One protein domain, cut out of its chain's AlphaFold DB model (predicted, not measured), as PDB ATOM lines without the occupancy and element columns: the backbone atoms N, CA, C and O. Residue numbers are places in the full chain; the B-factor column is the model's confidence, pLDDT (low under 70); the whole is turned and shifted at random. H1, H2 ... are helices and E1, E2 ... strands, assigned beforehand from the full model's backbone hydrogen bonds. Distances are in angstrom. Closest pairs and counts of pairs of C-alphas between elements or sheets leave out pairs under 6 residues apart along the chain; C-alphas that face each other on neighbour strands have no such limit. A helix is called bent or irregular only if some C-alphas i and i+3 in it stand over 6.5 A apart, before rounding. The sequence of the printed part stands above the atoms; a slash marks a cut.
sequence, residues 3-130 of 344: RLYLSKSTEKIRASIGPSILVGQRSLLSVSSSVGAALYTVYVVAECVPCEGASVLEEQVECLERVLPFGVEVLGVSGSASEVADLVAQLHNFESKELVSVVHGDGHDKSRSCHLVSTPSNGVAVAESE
ATOM      1  N   ARG A   3     178.413 227.294 226.832       93.00
ATOM      2  CA  ARG A   3     179.310 228.031 225.938       93.00
ATOM      3  C   ARG A   3     180.056 227.104 224.980       93.00
ATOM      4  O   ARG A   3     180.597 226.091 225.410       93.00
ATOM      5  N   LEU A   4     180.099 227.490 223.712       92.94
ATOM      6  CA  LEU A   4     180.872 226.861 222.648       92.94
ATOM      7  C   LEU A   4     182.131 227.693 222.384       92.94
ATOM      8  O   LEU A   4     182.022 228.884 222.089       92.94
ATOM      9  N   TYR A   5     183.299 227.068 222.473       91.25
ATOM     10  CA  TYR A   5     184.577 227.653 222.099       91.25
ATOM     11  C   TYR A   5     185.035 227.122 220.748       91.25
ATOM     12  O   TYR A   5     185.063 225.911 220.516       91.25
ATOM     13  N   LEU A   6     185.408 228.049 219.874       85.19
ATOM     14  CA  LEU A   6     186.014 227.757 218.583       85.19
ATOM     15  C   LEU A   6     187.470 228.217 218.591       85.19
ATOM     16  O   LEU A   6     187.780 229.290 219.118       85.19
ATOM     17  N   SER A   7     188.353 227.430 217.975       77.88
ATOM     18  CA  SER A   7     189.706 227.900 217.696       77.88
ATOM     19  C   SER A   7     189.676 228.927 216.557       77.88
ATOM     20  O   SER A   7     188.943 228.769 215.575       77.88
ATOM     21  N   LYS A   8     190.524 229.958 216.639       68.81
ATOM     22  CA  LYS A   8     190.683 230.959 215.564       68.81
ATOM     23  C   LYS A   8     191.112 230.343 214.223       68.81
ATOM     24  O   LYS A   8     190.853 230.917 213.168       68.81
ATOM     25  N   SER A   9     191.793 229.193 214.253       61.31
ATOM     26  CA  SER A   9     192.194 228.452 213.048       61.31
ATOM     27  C   SER A   9     190.985 227.788 212.384       61.31
ATOM     28  O   SER A   9     190.765 227.939 211.183       61.31
ATOM     29  N   THR A  10     190.137 227.147 213.194       60.81
ATOM     30  CA  THR A  10     188.898 226.498 212.750       60.81
ATOM     31  C   THR A  10     187.957 227.499 212.074       60.81
ATOM     32  O   THR A  10     187.308 227.162 211.090       60.81
ATOM     33  N   GLU A  11     187.913 228.752 212.532       59.12
ATOM     34  CA  GLU A  11     187.083 229.781 211.894       59.12
ATOM     35  C   GLU A  11     187.527 230.159 210.480       59.12
ATOM     36  O   GLU A  11     186.679 230.353 209.610       59.12
ATOM     37  N   LYS A  12     188.839 230.224 210.220       54.72
ATOM     38  CA  LYS A  12     189.355 230.530 208.874       54.72
ATOM     39  C   LYS A  12     189.019 229.434 207.870       54.72
ATOM     40  O   LYS A  12     188.769 229.732 206.710       54.72
ATOM     41  N   ILE A  13     189.008 228.188 208.336       55.28
ATOM     42  CA  ILE A  13     188.711 227.000 207.536       55.28
ATOM     43  C   ILE A  13     187.195 226.893 207.263       55.28
ATOM     44  O   ILE A  13     186.779 226.511 206.173       55.28
ATOM     45  N   ARG A  14     186.348 227.320 208.210       55.69
ATOM     46  CA  ARG A  14     184.878 227.231 208.111       55.69
ATOM     47  C   ARG A  14     184.228 228.103 207.046       55.69
ATOM     48  O   ARG A  14     183.181 227.727 206.544       55.69
ATOM     49  N   ALA A  15     184.808 229.247 206.687       51.44
ATOM     50  CA  ALA A  15     184.222 230.111 205.656       51.44
ATOM     51  C   ALA A  15     184.183 229.451 204.258       51.44
ATOM     52  O   ALA A  15     183.525 229.968 203.358       51.44
ATOM     53  N   SER A  16     184.880 228.322 204.079       55.56
ATOM     54  CA  SER A  16     184.965 227.562 202.828       55.56
ATOM     55  C   SER A  16     184.365 226.153 202.880       55.56
ATOM     56  O   SER A  16     184.321 225.499 201.843       55.56
ATOM     57  N   ILE A  17     183.936 225.668 204.049       62.50
ATOM     58  CA  ILE A  17     183.416 224.304 204.225       62.50
ATOM     59  C   ILE A  17     181.919 224.420 204.496       62.50
ATOM     60  O   ILE A  17     181.528 225.163 205.392       62.50
ATOM     61  N   GLY A  18     181.099 223.753 203.682       78.12
ATOM     62  CA  GLY A  18     179.638 223.755 203.791       78.12
ATOM     63  C   GLY A  18     179.125 223.053 205.065       78.12
ATOM     64  O   GLY A  18     179.667 223.271 206.155       78.12
ATOM     65  N   PRO A  19     178.079 222.213 204.987       89.12
ATOM     66  CA  PRO A  19     177.582 221.508 206.164       89.12
ATOM     67  C   PRO A  19     178.701 220.676 206.799       89.12
ATOM     68  O   PRO A  19     179.495 220.047 206.105       89.12
ATOM     69  N   SER A  20     178.811 220.718 208.125       90.94
ATOM     70  CA  SER A  20     179.901 220.062 208.854       90.94
ATOM     71  C   SER A  20     179.435 219.487 210.187       90.94
ATOM     72  O   SER A  20     178.632 220.105 210.893       90.94
ATOM     73  N   ILE A  21     180.024 218.361 210.575       92.25
ATOM     74  CA  ILE A  21     179.910 217.763 211.905       92.25
ATOM     75  C   ILE A  21     180.980 218.387 212.806       92.25
ATOM     76  O   ILE A  21     182.149 218.532 212.442       92.25
ATOM     77  N   LEU A  22     180.573 218.802 213.999       92.12
ATOM     78  CA  LEU A  22     181.453 219.368 215.010       92.12
ATOM     79  C   LEU A  22     181.974 218.248 215.896       92.12
ATOM     80  O   LEU A  22     181.184 217.602 216.582       92.12
ATOM     81  N   VAL A  23     183.293 218.075 215.946       91.44
ATOM     82  CA  VAL A  23     183.942 217.126 216.856       91.44
ATOM     83  C   VAL A  23     184.847 217.869 217.828       91.44
ATOM     84  O   VAL A  23     185.452 218.898 217.501       91.44
ATOM     85  N   GLY A  24     184.906 217.396 219.063       92.38
ATOM     86  CA  GLY A  24     185.660 218.071 220.106       92.38
ATOM     87  C   GLY A  24     185.333 217.554 221.495       92.38
ATOM     88  O   GLY A  24     184.925 216.417 221.667       92.38
ATOM     89  N   GLN A  25     185.504 218.391 222.505       92.69
ATOM     90  CA  GLN A  25     185.360 217.982 223.895       92.69
ATOM     91  C   GLN A  25     184.189 218.694 224.565       92.69
ATOM     92  O   GLN A  25     184.036 219.914 224.447       92.69
ATOM     93  N   ARG A  26     183.405 217.942 225.341       93.88
ATOM     94  CA  ARG A  26     182.400 218.489 226.254       93.88
ATOM     95  C   ARG A  26     182.838 218.305 227.698       93.88
ATOM     96  O   ARG A  26     183.292 217.232 228.086       93.88
ATOM     97  N   SER A  27     182.673 219.338 228.514       94.25
ATOM     98  CA  SER A  27     183.011 219.271 229.935       94.25
ATOM     99  C   SER A  27     182.100 220.148 230.783       94.25
ATOM    100  O   SER A  27     181.547 221.142 230.309       94.25
ATOM    101  N   LEU A  28     181.967 219.792 232.058       92.31
ATOM    102  CA  LEU A  28     181.313 220.618 233.063       92.31
ATOM    103  C   LEU A  28     182.388 221.352 233.866       92.31
ATOM    104  O   LEU A  28     183.221 220.715 234.516       92.31
ATOM    105  N   LEU A  29     182.372 222.684 233.809       92.62
ATOM    106  CA  LEU A  29     183.387 223.526 234.436       92.62
ATOM    107  C   LEU A  29     182.805 224.445 235.507       92.62
ATOM    108  O   LEU A  29     181.654 224.876 235.441       92.62
ATOM    109  N   SER A  30     183.664 224.802 236.455       89.94
ATOM    110  CA  SER A  30     183.477 225.885 237.411       89.94
ATOM    111  C   SER A  30     184.549 226.959 237.210       89.94
ATOM    112  O   SER A  30     185.710 226.652 236.949       89.94
ATOM    113  N   VAL A  31     184.173 228.233 237.364       80.00
ATOM    114  CA  VAL A  31     185.121 229.369 237.324       80.00
ATOM    115  C   VAL A  31     185.844 229.541 238.669       80.00
ATOM    116  O   VAL A  31     186.855 230.232 238.754       80.00
ATOM    117  N   SER A  32     185.331 228.925 239.739       77.25
ATOM    118  CA  SER A  32     185.828 229.100 241.104       77.25
ATOM    119  C   SER A  32     185.886 227.773 241.857       77.25
ATOM    120  O   SER A  32     185.048 226.892 241.663       77.25
ATOM    121  N   SER A  33     186.858 227.645 242.760       73.38
ATOM    122  CA  SER A  33     186.968 226.523 243.698       73.38
ATOM    123  C   SER A  33     186.005 226.636 244.888       73.38
ATOM    124  O   SER A  33     185.982 225.761 245.749       73.38
ATOM    125  N   SER A  34     185.224 227.717 244.970       72.62
ATOM    126  CA  SER A  34     184.274 227.947 246.058       72.62
ATOM    127  C   SER A  34     183.082 226.990 245.998       72.62
ATOM    128  O   SER A  34     182.502 226.766 244.934       72.62
ATOM    129  N   VAL A  35     182.648 226.515 247.166       70.00
ATOM    130  CA  VAL A  35     181.408 225.744 247.322       70.00
ATOM    131  C   VAL A  35     180.227 226.557 246.774       70.00
ATOM    132  O   VAL A  35     180.045 227.714 247.146       70.00
ATOM    133  N   GLY A  36     179.447 225.964 245.865       67.25
ATOM    134  CA  GLY A  36     178.307 226.624 245.216       67.25
ATOM    135  C   GLY A  36     178.659 227.511 244.016       67.25
ATOM    136  O   GLY A  36     177.801 228.255 243.542       67.25
ATOM    137  N   ALA A  37     179.897 227.454 243.513       78.81
ATOM    138  CA  ALA A  37     180.255 228.123 242.267       78.81
ATOM    139  C   ALA A  37     179.361 227.654 241.106       78.81
ATOM    140  O   ALA A  37     179.047 226.470 240.974       78.81
ATOM    141  N   ALA A  38     178.953 228.599 240.259       84.25
ATOM    142  CA  ALA A  38     178.097 228.303 239.122       84.25
ATOM    143  C   ALA A  38     178.816 227.383 238.128       84.25
ATOM    144  O   ALA A  38     179.893 227.714 237.624       84.25
ATOM    145  N   LEU A  39     178.180 226.254 237.823       90.12
ATOM    146  CA  LEU A  39     178.650 225.324 236.808       90.12
ATOM    147  C   LEU A  39     178.166 225.747 235.421       90.12
ATOM    148  O   LEU A  39     177.055 226.268 235.235       90.12
ATOM    149  N   TYR A  40     179.006 225.510 234.424       90.31
ATOM    150  CA  TYR A  40     178.668 225.745 233.031       90.31
ATOM    151  C   TYR A  40     179.186 224.612 232.150       90.31
ATOM    152  O   TYR A  40     180.299 224.122 232.330       90.31
ATOM    153  N   THR A  41     178.347 224.198 231.203       92.75
ATOM    154  CA  THR A  41     178.723 223.211 230.191       92.75
ATOM    155  C   THR A  41     179.511 223.921 229.107       92.75
ATOM    156  O   THR A  41     179.074 224.944 228.563       92.75
ATOM    157  N   VAL A  42     180.676 223.374 228.809       94.06
ATOM    158  CA  VAL A  42     181.578 223.869 227.787       94.06
ATOM    159  C   VAL A  42     181.675 222.856 226.666       94.06
ATOM    160  O   VAL A  42     181.835 221.666 226.921       94.06
ATOM    161  N   TYR A  43     181.605 223.361 225.442       94.75
ATOM    162  CA  TYR A  43     181.872 222.633 224.211       94.75
ATOM    163  C   TYR A  43     183.110 223.265 223.582       94.75
ATOM    164  O   TYR A  43     183.132 224.480 223.391       94.75
ATOM    165  N   VAL A  44     184.135 222.482 223.275       93.31
ATOM    166  CA  VAL A  44     185.357 222.968 222.624       93.31
ATOM    167  C   VAL A  44     185.545 222.211 221.334       93.31
ATOM    168  O   VAL A  44     185.752 221.003 221.365       93.31
ATOM    169  N   VAL A  45     185.472 222.915 220.212       91.19
ATOM    170  CA  VAL A  45     185.619 222.291 218.897       91.19
ATOM    171  C   VAL A  45     187.097 222.043 218.611       91.19
ATOM    172  O   VAL A  45     187.887 222.988 218.593       91.19
ATOM    173  N   ALA A  46     187.441 220.779 218.369       87.19
ATOM    174  CA  ALA A  46     188.753 220.363 217.882       87.19
ATOM    175  C   ALA A  46     188.813 220.457 216.355       87.19
ATOM    176  O   ALA A  46     189.744 221.033 215.797       87.19
ATOM    177  N   GLU A  47     187.778 219.948 215.688       84.94
ATOM    178  CA  GLU A  47     187.725 219.836 214.235       84.94
ATOM    179  C   GLU A  47     186.286 220.011 213.717       84.94
ATOM    180  O   GLU A  47     185.297 219.884 214.446       84.94
ATOM    181  N   CYS A  48     186.177 220.397 212.448       86.44
ATOM    182  CA  CYS A  48     184.925 220.430 211.702       86.44
ATOM    183  C   CYS A  48     185.068 219.466 210.538       86.44
ATOM    184  O   CYS A  48     185.818 219.745 209.605       86.44
ATOM    185  N   VAL A  49     184.371 218.343 210.634       88.06
ATOM    186  CA  VAL A  49     184.396 217.292 209.626       88.06
ATOM    187  C   VAL A  49     183.362 217.652 208.558       88.06
ATOM    188  O   VAL A  49     182.199 217.861 208.920       88.06
ATOM    189  N   PRO A  50     183.741 217.785 207.275       88.50
ATOM    190  CA  PRO A  50     182.783 218.039 206.206       88.50
ATOM    191  C   PRO A  50     181.703 216.954 206.166       88.50
ATOM    192  O   PRO A  50     182.001 215.770 206.312       88.50
ATOM    193  N   CYS A  51     180.454 217.359 205.967       88.19
ATOM    194  CA  CYS A  51     179.328 216.448 205.814       88.19
ATOM    195  C   CYS A  51     178.798 216.562 204.387       88.19
ATOM    196  O   CYS A  51     178.469 217.661 203.939       88.19
ATOM    197  N   GLU A  52     178.714 215.446 203.664       81.50
ATOM    198  CA  GLU A  52     178.258 215.450 202.266       81.50
ATOM    199  C   GLU A  52     176.761 215.774 202.135       81.50
ATOM    200  O   GLU A  52     176.305 216.249 201.092       81.50
ATOM    201  N   GLY A  53     175.994 215.570 203.207       84.31
ATOM    202  CA  GLY A  53     174.590 215.942 203.279       84.31
ATOM    203  C   GLY A  53     173.846 215.245 204.412       84.31
ATOM    204  O   GLY A  53     174.361 214.358 205.085       84.31
ATOM    205  N   ALA A  54     172.586 215.630 204.602       87.31
ATOM    206  CA  ALA A  54     171.750 215.089 205.670       87.31
ATOM    207  C   ALA A  54     171.503 213.575 205.540       87.31
ATOM    208  O   ALA A  54     171.468 212.881 206.549       87.31
ATOM    209  N   SER A  55     171.403 213.041 204.320       88.12
ATOM    210  CA  SER A  55     171.097 211.621 204.087       88.12
ATOM    211  C   SER A  55     172.147 210.641 204.609       88.12
ATOM    212  O   SER A  55     171.810 209.483 204.815       88.12
ATOM    213  N   VAL A  56     173.392 211.086 204.792       87.94
ATOM    214  CA  VAL A  56     174.512 210.254 205.271       87.94
ATOM    215  C   VAL A  56     174.941 210.617 206.694       87.94
ATOM    216  O   VAL A  56     175.874 210.029 207.227       87.94
ATOM    217  N   LEU A  57     174.276 211.592 207.328       90.19
ATOM    218  CA  LEU A  57     174.708 212.145 208.613       90.19
ATOM    219  C   LEU A  57     174.753 211.089 209.721       90.19
ATOM    220  O   LEU A  57     175.690 211.085 210.510       90.19
ATOM    221  N   GLU A  58     173.733 210.238 209.809       89.38
ATOM    222  CA  GLU A  58     173.642 209.220 210.859       89.38
ATOM    223  C   GLU A  58     174.793 208.214 210.752       89.38
ATOM    224  O   GLU A  58     175.544 208.049 211.709       89.38
ATOM    225  N   GLU A  59     174.997 207.648 209.563       88.75
ATOM    226  CA  GLU A  59     176.095 206.723 209.264       88.75
ATOM    227  C   GLU A  59     177.463 207.372 209.504       88.75
ATOM    228  O   GLU A  59     178.311 206.811 210.197       88.75
ATOM    229  N   GLN A  60     177.658 208.605 209.030       91.00
ATOM    230  CA  GLN A  60     178.906 209.334 209.236       91.00
ATOM    231  C   GLN A  60     179.176 209.597 210.728       91.00
ATOM    232  O   GLN A  60     180.317 209.486 211.180       91.00
ATOM    233  N   VAL A  61     178.146 209.922 211.519       90.62
ATOM    234  CA  VAL A  61     178.273 210.090 212.976       90.62
ATOM    235  C   VAL A  61     178.604 208.762 213.657       90.62
ATOM    236  O   VAL A  61     179.475 208.745 214.526       90.62
ATOM    237  N   GLU A  62     177.971 207.656 213.262       88.38
ATOM    238  CA  GLU A  62     178.296 206.325 213.785       88.38
ATOM    239  C   GLU A  62     179.750 205.932 213.484       88.38
ATOM    240  O   GLU A  62     180.465 205.473 214.381       88.38
ATOM    241  N   CYS A  63     180.221 206.170 212.256       89.62
ATOM    242  CA  CYS A  63     181.614 205.946 211.871       89.62
ATOM    243  C   CYS A  63     182.563 206.845 212.677       89.62
ATOM    244  O   CYS A  63     183.533 206.351 213.257       89.62
ATOM    245  N   LEU A  64     182.251 208.140 212.825       90.00
ATOM    246  CA  LEU A  64     183.025 209.064 213.664       90.00
ATOM    247  C   LEU A  64     183.134 208.572 215.109       90.00
ATOM    248  O   LEU A  64     184.222 208.564 215.683       90.00
ATOM    249  N   GLU A  65     182.042 208.111 215.714       88.69
ATOM    250  CA  GLU A  65     182.056 207.626 217.098       88.69
ATOM    251  C   GLU A  65     182.922 206.373 217.297       88.69
ATOM    252  O   GLU A  65     183.400 206.143 218.416       88.69
ATOM    253  N   ARG A  66     183.189 205.613 216.224       87.44
ATOM    254  CA  ARG A  66     184.117 204.473 216.215       87.44
ATOM    255  C   ARG A  66     185.578 204.850 215.963       87.44
ATOM    256  O   ARG A  66     186.445 204.071 216.361       87.44
ATOM    257  N   VAL A  67     185.861 206.004 215.353       87.12
ATOM    258  CA  VAL A  67     187.235 206.419 214.995       87.12
ATOM    259  C   VAL A  67     187.767 207.611 215.795       87.12
ATOM    260  O   VAL A  67     188.958 207.910 215.737       87.12
ATOM    261  N   LEU A  68     186.933 208.314 216.564       88.94
ATOM    262  CA  LEU A  68     187.387 209.441 217.383       88.94
ATOM    263  C   LEU A  68     188.245 208.980 218.579       88.94
ATOM    264  O   LEU A  68     187.918 207.984 219.243       88.94
ATOM    265  N   PRO A  69     189.315 209.729 218.920       87.69
ATOM    266  CA  PRO A  69     190.129 209.427 220.089       87.69
ATOM    267  C   PRO A  69     189.338 209.578 221.391       87.69
ATOM    268  O   PRO A  69     188.380 210.349 221.500       87.69
ATOM    269  N   PHE A  70     189.781 208.869 222.430       88.44
ATOM    270  CA  PHE A  70     189.207 209.039 223.760       88.44
ATOM    271  C   PHE A  70     189.369 210.485 224.240       88.44
ATOM    272  O   PHE A  70     190.435 211.078 224.089       88.44
ATOM    273  N   GLY A  71     188.312 211.050 224.827       90.69
ATOM    274  CA  GLY A  71     188.245 212.461 225.224       90.69
ATOM    275  C   GLY A  71     187.715 213.415 224.144       90.69
ATOM    276  O   GLY A  71     187.442 214.576 224.453       90.69
ATOM    277  N   VAL A  72     187.486 212.932 222.917       91.94
ATOM    278  CA  VAL A  72     186.851 213.687 221.825       91.94
ATOM    279  C   VAL A  72     185.572 212.985 221.374       91.94
ATOM    280  O   VAL A  72     185.554 211.785 221.141       91.94
ATOM    281  N   GLU A  73     184.489 213.736 221.229       92.44
ATOM    282  CA  GLU A  73     183.169 213.253 220.836       92.44
ATOM    283  C   GLU A  73     182.506 214.167 219.802       92.44
ATOM    284  O   GLU A  73     182.943 215.298 219.560       92.44
ATOM    285  N   VAL A  74     181.418 213.680 219.206       93.19
ATOM    286  CA  VAL A  74     180.546 214.497 218.361       93.19
ATOM    287  C   VAL A  74     179.803 215.502 219.241       93.19
ATOM    288  O   VAL A  74     179.087 215.150 220.179       93.19
ATOM    289  N   LEU A  75     179.994 216.784 218.942       93.56
ATOM    290  CA  LEU A  75     179.385 217.904 219.655       93.56
ATOM    291  C   LEU A  75     178.110 218.396 218.974       93.56
ATOM    292  O   LEU A  75     177.280 219.016 219.635       93.56
ATOM    293  N   GLY A  76     177.948 218.143 217.674       93.44
ATOM    294  CA  GLY A  76     176.757 218.505 216.911       93.44
ATOM    295  C   GLY A  76     177.081 218.901 215.476       93.44
ATOM    296  O   GLY A  76     177.979 218.322 214.876       93.44
ATOM    297  N   VAL A  77     176.364 219.877 214.918       93.06
ATOM    298  CA  VAL A  77     176.439 220.228 213.487       93.06
ATOM    299  C   VAL A  77     176.548 221.731 213.253       93.06
ATOM    300  O   VAL A  77     176.171 222.549 214.099       93.06
ATOM    301  N   SER A  78     177.064 222.115 212.088       91.19
ATOM    302  CA  SER A  78     177.163 223.511 211.669       91.19
ATOM    303  C   SER A  78     176.981 223.700 210.166       91.19
ATOM    304  O   SER A  78     177.279 222.792 209.397       91.19
ATOM    305  N   GLY A  79     176.519 224.881 209.759       89.69
ATOM    306  CA  GLY A  79     176.250 225.217 208.357       89.69
ATOM    307  C   GLY A  79     175.457 226.519 208.223       89.69
ATOM    308  O   GLY A  79     175.339 227.288 209.183       89.69
ATOM    309  N   SER A  80     174.915 226.775 207.038       88.56
ATOM    310  CA  SER A  80     173.865 227.776 206.818       88.56
ATOM    311  C   SER A  80     172.556 227.370 207.508       88.56
ATOM    312  O   SER A  80     172.398 226.245 207.986       88.56
ATOM    313  N   ALA A  81     171.589 228.286 207.573       88.62
ATOM    314  CA  ALA A  81     170.325 228.028 208.263       88.62
ATOM    315  C   ALA A  81     169.546 226.839 207.669       88.62
ATOM    316  O   ALA A  81     168.985 226.051 208.429       88.62
ATOM    317  N   SER A  82     169.521 226.706 206.338       89.31
ATOM    318  CA  SER A  82     168.860 225.586 205.656       89.31
ATOM    319  C   SER A  82     169.603 224.274 205.879       89.31
ATOM    320  O   SER A  82     168.989 223.295 206.277       89.31
ATOM    321  N   GLU A  83     170.928 224.276 205.721       91.06
ATOM    322  CA  GLU A  83     171.748 223.073 205.915       91.06
ATOM    323  C   GLU A  83     171.626 222.540 207.343       91.06
ATOM    324  O   GLU A  83     171.408 221.353 207.552       91.06
ATOM    325  N   VAL A  84     171.711 223.417 208.348       90.50
ATOM    326  CA  VAL A  84     171.568 223.013 209.751       90.50
ATOM    327  C   VAL A  84     170.175 222.465 210.032       90.50
ATOM    328  O   VAL A  84     170.062 221.502 210.786       90.50
ATOM    329  N   ALA A  85     169.124 223.050 209.451       90.44
ATOM    330  CA  ALA A  85     167.768 222.534 209.612       90.44
ATOM    331  C   ALA A  85     167.637 221.109 209.048       90.44
ATOM    332  O   ALA A  85     167.088 220.243 209.729       90.44
ATOM    333  N   ASP A  86     168.203 220.861 207.864       91.81
ATOM    334  CA  ASP A  86     168.190 219.546 207.220       91.81
ATOM    335  C   ASP A  86     168.990 218.510 208.025       91.81
ATOM    336  O   ASP A  86     168.500 217.407 208.263       91.81
ATOM    337  N   LEU A  87     170.185 218.872 208.509       91.19
ATOM    338  CA  LEU A  87     171.008 217.997 209.353       91.19
ATOM    339  C   LEU A  87     170.315 217.677 210.685       91.19
ATOM    340  O   LEU A  87     170.246 216.523 211.097       91.19
ATOM    341  N   VAL A  88     169.768 218.690 211.363       89.88
ATOM    342  CA  VAL A  88     169.072 218.513 212.647       89.88
ATOM    343  C   VAL A  88     167.865 217.586 212.509       89.88
ATOM    344  O   VAL A  88     167.616 216.791 213.413       89.88
ATOM    345  N   ALA A  89     167.161 217.630 211.376       88.56
ATOM    346  CA  ALA A  89     166.049 216.727 211.084       88.56
ATOM    347  C   ALA A  89     166.464 215.254 210.903       88.56
ATOM    348  O   ALA A  89     165.599 214.394 210.830       88.56
ATOM    349  N   GLN A  90     167.758 214.937 210.825       88.06
ATOM    350  CA  GLN A  90     168.248 213.553 210.788       88.06
ATOM    351  C   GLN A  90     168.794 213.097 212.148       88.06
ATOM    352  O   GLN A  90     169.016 211.913 212.367       88.06
ATOM    353  N   LEU A  91     168.948 214.008 213.117       82.94
ATOM    354  CA  LEU A  91     169.516 213.698 214.433       82.94
ATOM    355  C   LEU A  91     168.489 213.162 215.454       82.94
ATOM    356  O   LEU A  91     168.740 213.206 216.659       82.94
ATOM    357  N   HIS A  92     167.341 212.643 215.008       68.06
ATOM    358  CA  HIS A  92     166.251 212.186 215.887       68.06
ATOM    359  C   HIS A  92     166.652 211.048 216.843       68.06
ATOM    360  O   HIS A  92     166.138 210.969 217.956       68.06
ATOM    361  N   ASN A  93     167.627 210.215 216.473       66.06
ATOM    362  CA  ASN A  93     168.131 209.146 217.344       66.06
ATOM    363  C   ASN A  93     169.133 209.643 218.407       66.06
ATOM    364  O   ASN A  93     169.484 208.911 219.333       66.06
ATOM    365  N   PHE A  94     169.554 210.911 218.335       65.62
ATOM    366  CA  PHE A  94     170.515 211.525 219.257       65.62
ATOM    367  C   PHE A  94     169.855 212.419 220.313       65.62
ATOM    368  O   PHE A  94     170.537 213.209 220.960       65.62
ATOM    369  N   GLU A  95     168.542 212.293 220.532       59.94
ATOM    370  CA  GLU A  95     167.787 213.112 221.496       59.94
ATOM    371  C   GLU A  95     168.339 213.052 222.932       59.94
ATOM    372  O   GLU A  95     168.207 214.010 223.696       59.94
ATOM    373  N   SER A  96     169.008 211.952 223.293       60.25
ATOM    374  CA  SER A  96     169.678 211.789 224.588       60.25
ATOM    375  C   SER A  96     171.012 212.539 224.695       60.25
ATOM    376  O   SER A  96     171.502 212.777 225.804       60.25
ATOM    377  N   LYS A  97     171.617 212.939 223.569       76.00
ATOM    378  CA  LYS A  97     172.897 213.650 223.528       76.00
ATOM    379  C   LYS A  97     172.639 215.162 223.526       76.00
ATOM    380  O   LYS A  97     171.917 215.692 222.689       76.00
ATOM    381  N   GLU A  98     173.260 215.898 224.456       86.25
ATOM    382  CA  GLU A  98     173.260 217.373 224.422       86.25
ATOM    383  C   GLU A  98     174.132 217.893 223.258       86.25
ATOM    384  O   GLU A  98     175.253 218.356 223.489       86.25
ATOM    385  N   LEU A  99     173.632 217.785 222.023       91.50
ATOM    386  CA  LEU A  99     174.274 218.281 220.804       91.50
ATOM    387  C   LEU A  99     173.950 219.761 220.561       91.50
ATOM    388  O   LEU A  99     172.871 220.244 220.923       91.50
ATOM    389  N   VAL A 100     174.870 220.473 219.912       92.94
ATOM    390  CA  VAL A 100     174.700 221.873 219.499       92.94
ATOM    391  C   VAL A 100     174.505 222.004 217.990       92.94
ATOM    392  O   VAL A 100     175.124 221.298 217.200       92.94
ATOM    393  N   SER A 101     173.672 222.949 217.576       92.56
ATOM    394  CA  SER A 101     173.530 223.370 216.186       92.56
ATOM    395  C   SER A 101     174.051 224.793 216.033       92.56
ATOM    396  O   SER A 101     173.670 225.694 216.784       92.56
ATOM    397  N   VAL A 102     174.959 224.998 215.079       91.38
ATOM    398  CA  VAL A 102     175.600 226.297 214.829       91.38
ATOM    399  C   VAL A 102     175.227 226.795 213.442       91.38
ATOM    400  O   VAL A 102     175.696 226.258 212.442       91.38
ATOM    401  N   VAL A 103     174.434 227.861 213.383       89.19
ATOM    402  CA  VAL A 103     174.098 228.536 212.130       89.19
ATOM    403  C   VAL A 103     175.066 229.690 211.910       89.19
ATOM    404  O   VAL A 103     175.183 230.609 212.732       89.19
ATOM    405  N   HIS A 104     175.772 229.642 210.788       83.56
ATOM    406  CA  HIS A 104     176.617 230.733 210.334       83.56
ATOM    407  C   HIS A 104     175.742 231.862 209.776       83.56
ATOM    408  O   HIS A 104     174.742 231.623 209.105       83.56
ATOM    409  N   GLY A 105     176.088 233.106 210.100       70.38
ATOM    410  CA  GLY A 105     175.391 234.257 209.546       70.38
ATOM    411  C   GLY A 105     175.772 234.472 208.084       70.38
ATOM    412  O   GLY A 105     176.955 234.475 207.749       70.38
ATOM    413  N   ASP A 106     174.782 234.693 207.221       62.12
ATOM    414  CA  ASP A 106     175.040 235.090 205.835       62.12
ATOM    415  C   ASP A 106     175.511 236.554 205.793       62.12
ATOM    416  O   ASP A 106     174.705 237.484 205.913       62.12
ATOM    417  N   GLY A 107     176.816 236.765 205.618       54.19
ATOM    418  CA  GLY A 107     177.425 238.085 205.424       54.19
ATOM    419  C   GLY A 107     177.968 238.752 206.694       54.19
ATOM    420  O   GLY A 107     177.812 238.261 207.807       54.19
ATOM    421  N   HIS A 108     178.629 239.900 206.506       48.91
ATOM    422  CA  HIS A 108     179.432 240.584 207.531       48.91
ATOM    423  C   HIS A 108     178.661 241.079 208.777       48.91
ATOM    424  O   HIS A 108     179.311 241.377 209.773       48.91
ATOM    425  N   ASP A 109     177.320 241.118 208.756       51.31
ATOM    426  CA  ASP A 109     176.494 241.697 209.835       51.31
ATOM    427  C   ASP A 109     175.529 240.714 210.528       51.31
ATOM    428  O   ASP A 109     174.878 241.075 211.513       51.31
ATOM    429  N   LYS A 110     175.408 239.461 210.065       59.59
ATOM    430  CA  LYS A 110     174.568 238.474 210.760       59.59
ATOM    431  C   LYS A 110     175.385 237.753 211.827       59.59
ATOM    432  O   LYS A 110     176.327 237.024 211.533       59.59
ATOM    433  N   SER A 111     174.993 237.945 213.083       66.81
ATOM    434  CA  SER A 111     175.592 237.232 214.211       66.81
ATOM    435  C   SER A 111     175.315 235.732 214.103       66.81
ATOM    436  O   SER A 111     174.180 235.324 213.859       66.81
ATOM    437  N   ARG A 112     176.353 234.918 214.316       80.75
ATOM    438  CA  ARG A 112     176.243 233.462 214.456       80.75
ATOM    439  C   ARG A 112     175.223 233.124 215.544       80.75
ATOM    440  O   ARG A 112     175.277 233.708 216.630       80.75
ATOM    441  N   SER A 113     174.350 232.157 215.284       88.00
ATOM    442  CA  SER A 113     173.477 231.596 216.314       88.00
ATOM    443  C   SER A 113     173.906 230.174 216.653       88.00
ATOM    444  O   SER A 113     174.404 229.427 215.810       88.00
ATOM    445  N   CYS A 114     173.789 229.821 217.928       91.38
ATOM    446  CA  CYS A 114     174.137 228.500 218.427       91.38
ATOM    447  C   CYS A 114     173.098 228.079 219.457       91.38
ATOM    448  O   CYS A 114     172.793 228.837 220.384       91.38
ATOM    449  N   HIS A 115     172.544 226.887 219.274       91.38
ATOM    450  CA  HIS A 115     171.428 226.373 220.058       91.38
ATOM    451  C   HIS A 115     171.657 224.903 220.396       91.38
ATOM    452  O   HIS A 115     172.462 224.230 219.761       91.38
ATOM    453  N   LEU A 116     170.950 224.393 221.402       90.81
ATOM    454  CA  LEU A 116     170.860 222.948 221.594       90.81
ATOM    455  C   LEU A 116     169.915 222.343 220.559       90.81
ATOM    456  O   LEU A 116     168.826 222.873 220.340       90.81
ATOM    457  N   VAL A 117     170.296 221.199 219.997       87.69
ATOM    458  CA  VAL A 117     169.468 220.449 219.040       87.69
ATOM    459  C   VAL A 117     168.150 220.017 219.690       87.69
ATOM    460  O   VAL A 117     167.077 220.306 219.170       87.69
ATOM    461  N   SER A 118     168.222 219.422 220.883       84.88
ATOM    462  CA  SER A 118     167.050 218.951 221.634       84.88
ATOM    463  C   SER A 118     166.197 220.077 222.224       84.88
ATOM    464  O   SER A 118     165.058 219.861 222.635       84.88
ATOM    465  N   THR A 119     166.729 221.296 222.330       84.75
ATOM    466  CA  THR A 119     165.983 222.440 222.871       84.75
ATOM    467  C   THR A 119     166.407 223.729 222.169       84.75
ATOM    468  O   THR A 119     167.183 224.506 222.731       84.75
ATOM    469  N   PRO A 120     165.883 224.005 220.961       80.69
ATOM    470  CA  PRO A 120     166.330 225.136 220.144       80.69
ATOM    471  C   PRO A 120     166.141 226.508 220.807       80.69
ATOM    472  O   PRO A 120     166.849 227.460 220.497       80.69
ATOM    473  N   SER A 121     165.229 226.636 221.773       81.31
ATOM    474  CA  SER A 121     165.059 227.864 222.562       81.31
ATOM    475  C   SER A 121     166.220 228.149 223.527       81.31
ATOM    476  O   SER A 121     166.390 229.290 223.959       81.31
ATOM    477  N   ASN A 122     167.052 227.151 223.845       83.00
ATOM    478  CA  ASN A 122     168.214 227.302 224.714       83.00
ATOM    479  C   ASN A 122     169.436 227.753 223.906       83.00
ATOM    480  O   ASN A 122     170.146 226.938 223.316       83.00
ATOM    481  N   GLY A 123     169.701 229.060 223.922       87.81
ATOM    482  CA  GLY A 123     170.897 229.637 223.311       87.81
ATOM    483  C   GLY A 123     172.194 229.190 223.997       87.81
ATOM    484  O   GLY A 123     172.285 229.108 225.226       87.81
ATOM    485  N   VAL A 124     173.218 228.940 223.187       90.88
ATOM    486  CA  VAL A 124     174.582 228.617 223.612       90.88
ATOM    487  C   VAL A 124     175.481 229.786 223.224       90.88
ATOM    488  O   VAL A 124     175.542 230.184 222.063       90.88
ATOM    489  N   ALA A 125     176.181 230.367 224.198       91.19
ATOM    490  CA  ALA A 125     177.085 231.479 223.916       91.19
ATOM    491  C   ALA A 125     178.268 230.981 223.075       91.19
ATOM    492  O   ALA A 125     178.890 229.989 223.443       91.19
ATOM    493  N   VAL A 126     178.614 231.668 221.990       89.38
ATOM    494  CA  VAL A 126     179.805 231.333 221.198       89.38
ATOM    495  C   VAL A 126     180.937 232.280 221.573       89.38
ATOM    496  O   VAL A 126     180.721 233.484 221.699       89.38
ATOM    497  N   ALA A 127     182.130 231.734 221.779       88.25
ATOM    498  CA  ALA A 127     183.336 232.493 222.063       88.25
ATOM    499  C   ALA A 127     184.508 231.953 221.237       88.25
ATOM    500  O   ALA A 127     184.649 230.747 221.046       88.25
ATOM    501  N   GLU A 128     185.376 232.842 220.781       85.94
ATOM    502  CA  GLU A 128     186.665 232.457 220.215       85.94
ATOM    503  C   GLU A 128     187.694 232.319 221.337       85.94
ATOM    504  O   GLU A 128     187.734 233.132 222.268       85.94
ATOM    505  N   SER A 129     188.540 231.296 221.260       84.75
ATOM    506  CA  SER A 129     189.636 231.119 222.209       84.75
ATOM    507  C   SER A 129     190.855 230.469 221.567       84.75
ATOM    508  O   SER A 129     190.807 229.965 220.443       84.75
ATOM    509  N   GLU A 130     191.968 230.509 222.291       83.56
ATOM    510  CA  GLU A 130     193.135 229.692 221.982       83.56
ATOM    511  C   GLU A 130     192.882 228.299 222.547       83.56
ATOM    512  O   GLU A 130     192.935 228.079 223.754       83.56
TER     513      GLU A 130
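AT A GLANCE: This is residues 3 to 130 of the 344 residues of an uncharacterized protein of Leptomonas seymouri (UniProt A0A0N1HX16). One seven-stranded sheet curls like part of a barrel and folds back on itself, the leaf E6, E5, E4 and E2 facing the leaf E1 and E7, with E3 as the hinge. H2 and H3 cover one face, H1 is on the opposite face, and the long hairpin of E2 and E3 reaches out towards Ser 34, at one end of the longest axis. The printed part has 128 residues, with four named helices and seven named strands in the order E1, H1, E2, E3, H2, E4, H3, H4, E5, E6, E7, a mixed class. The mixed sheet runs E6, E5, E4, E2, E3, E1, E7. The whole is compact, with a radius of gyration of the C-alphas of 14.6 A and spans of 47 by 37 by 28 A.

HOW THE PARTS SIT: E1, residues 3 to 7, is parallel to both its neighbours, E3, residues 39 to 50, and E7, residues 125 to 129; N 5 and O 43 are 2.8 A apart, N 4 and O 125 2.8 A, within hydrogen-bond range. H1, residues 8 to 14, is on the sheet at a height of 7.4 A, only just over E3, on which 3 of its C-alphas fall; the closest C-alphas are those of Thr 10 and Glu 47, 6.9 A apart. E2, residues 20 to 30, forms an antiparallel hairpin with E3, with N 25 and O 44 2.9 A apart. H2, residues 54 to 67, is on the opposite face from H1, over E2, at a height of 9.2 A. E4, residues 73 to 79, is antiparallel to E2, with N 22 and O 76 2.8 A apart; E3, H2 and E4 form a split strand-helix-strand unit, two strands running the same way with E2 between them, its crossover right-handed. H3, residues 81 to 88, is on the same face as H2 and runs along E4, at 8 degrees on the local plane. Residues 54 to 57 of H2 alone touch H3, at a steep tilt of 58 degrees; the closest C-alphas are those of Ala 54 and Leu 87, 4.8 A apart. H4, residues 91 to 94, is not on the sheet. E5, residues 100 to 103, is parallel to E4, with N 102 and O 77 2.9 A apart; E4, H3, H4 and E5 form a strand-helix-strand unit of two parallel neighbours, its crossover right-handed. E6, residues 113 to 116, forms an antiparallel hairpin with E5, with N 101 and O 115 2.8 A apart. Every O i to N i+4 pair is within hydrogen-bond range in H3, against 2 of 3 in H1 and 8 of 10 in H2; H4 is too short for one.

IN THESE COORDINATES: E1 begins at C-alpha 3 (179.310, 228.031, 225.938). E2 is 29.4 A long, E3 31.7 A, with a bend of 56 degrees at residue 47, and E4 18.6 A. H2 is 20.0 A long and irregular, with C-alphas 55 and 58 7.6 A apart. E7 ends at C-alpha 129 (189.636, 231.119, 222.209).

THE WHOLE: The two C-alphas farthest apart, those of Ser 34 and Ser 55, are 46.9 A apart. The printed part has no cut and no long link. Its mean pLDDT is 83.1, with residues 8 to 17, 36, 92 to 96 and 106 to 111 under 70.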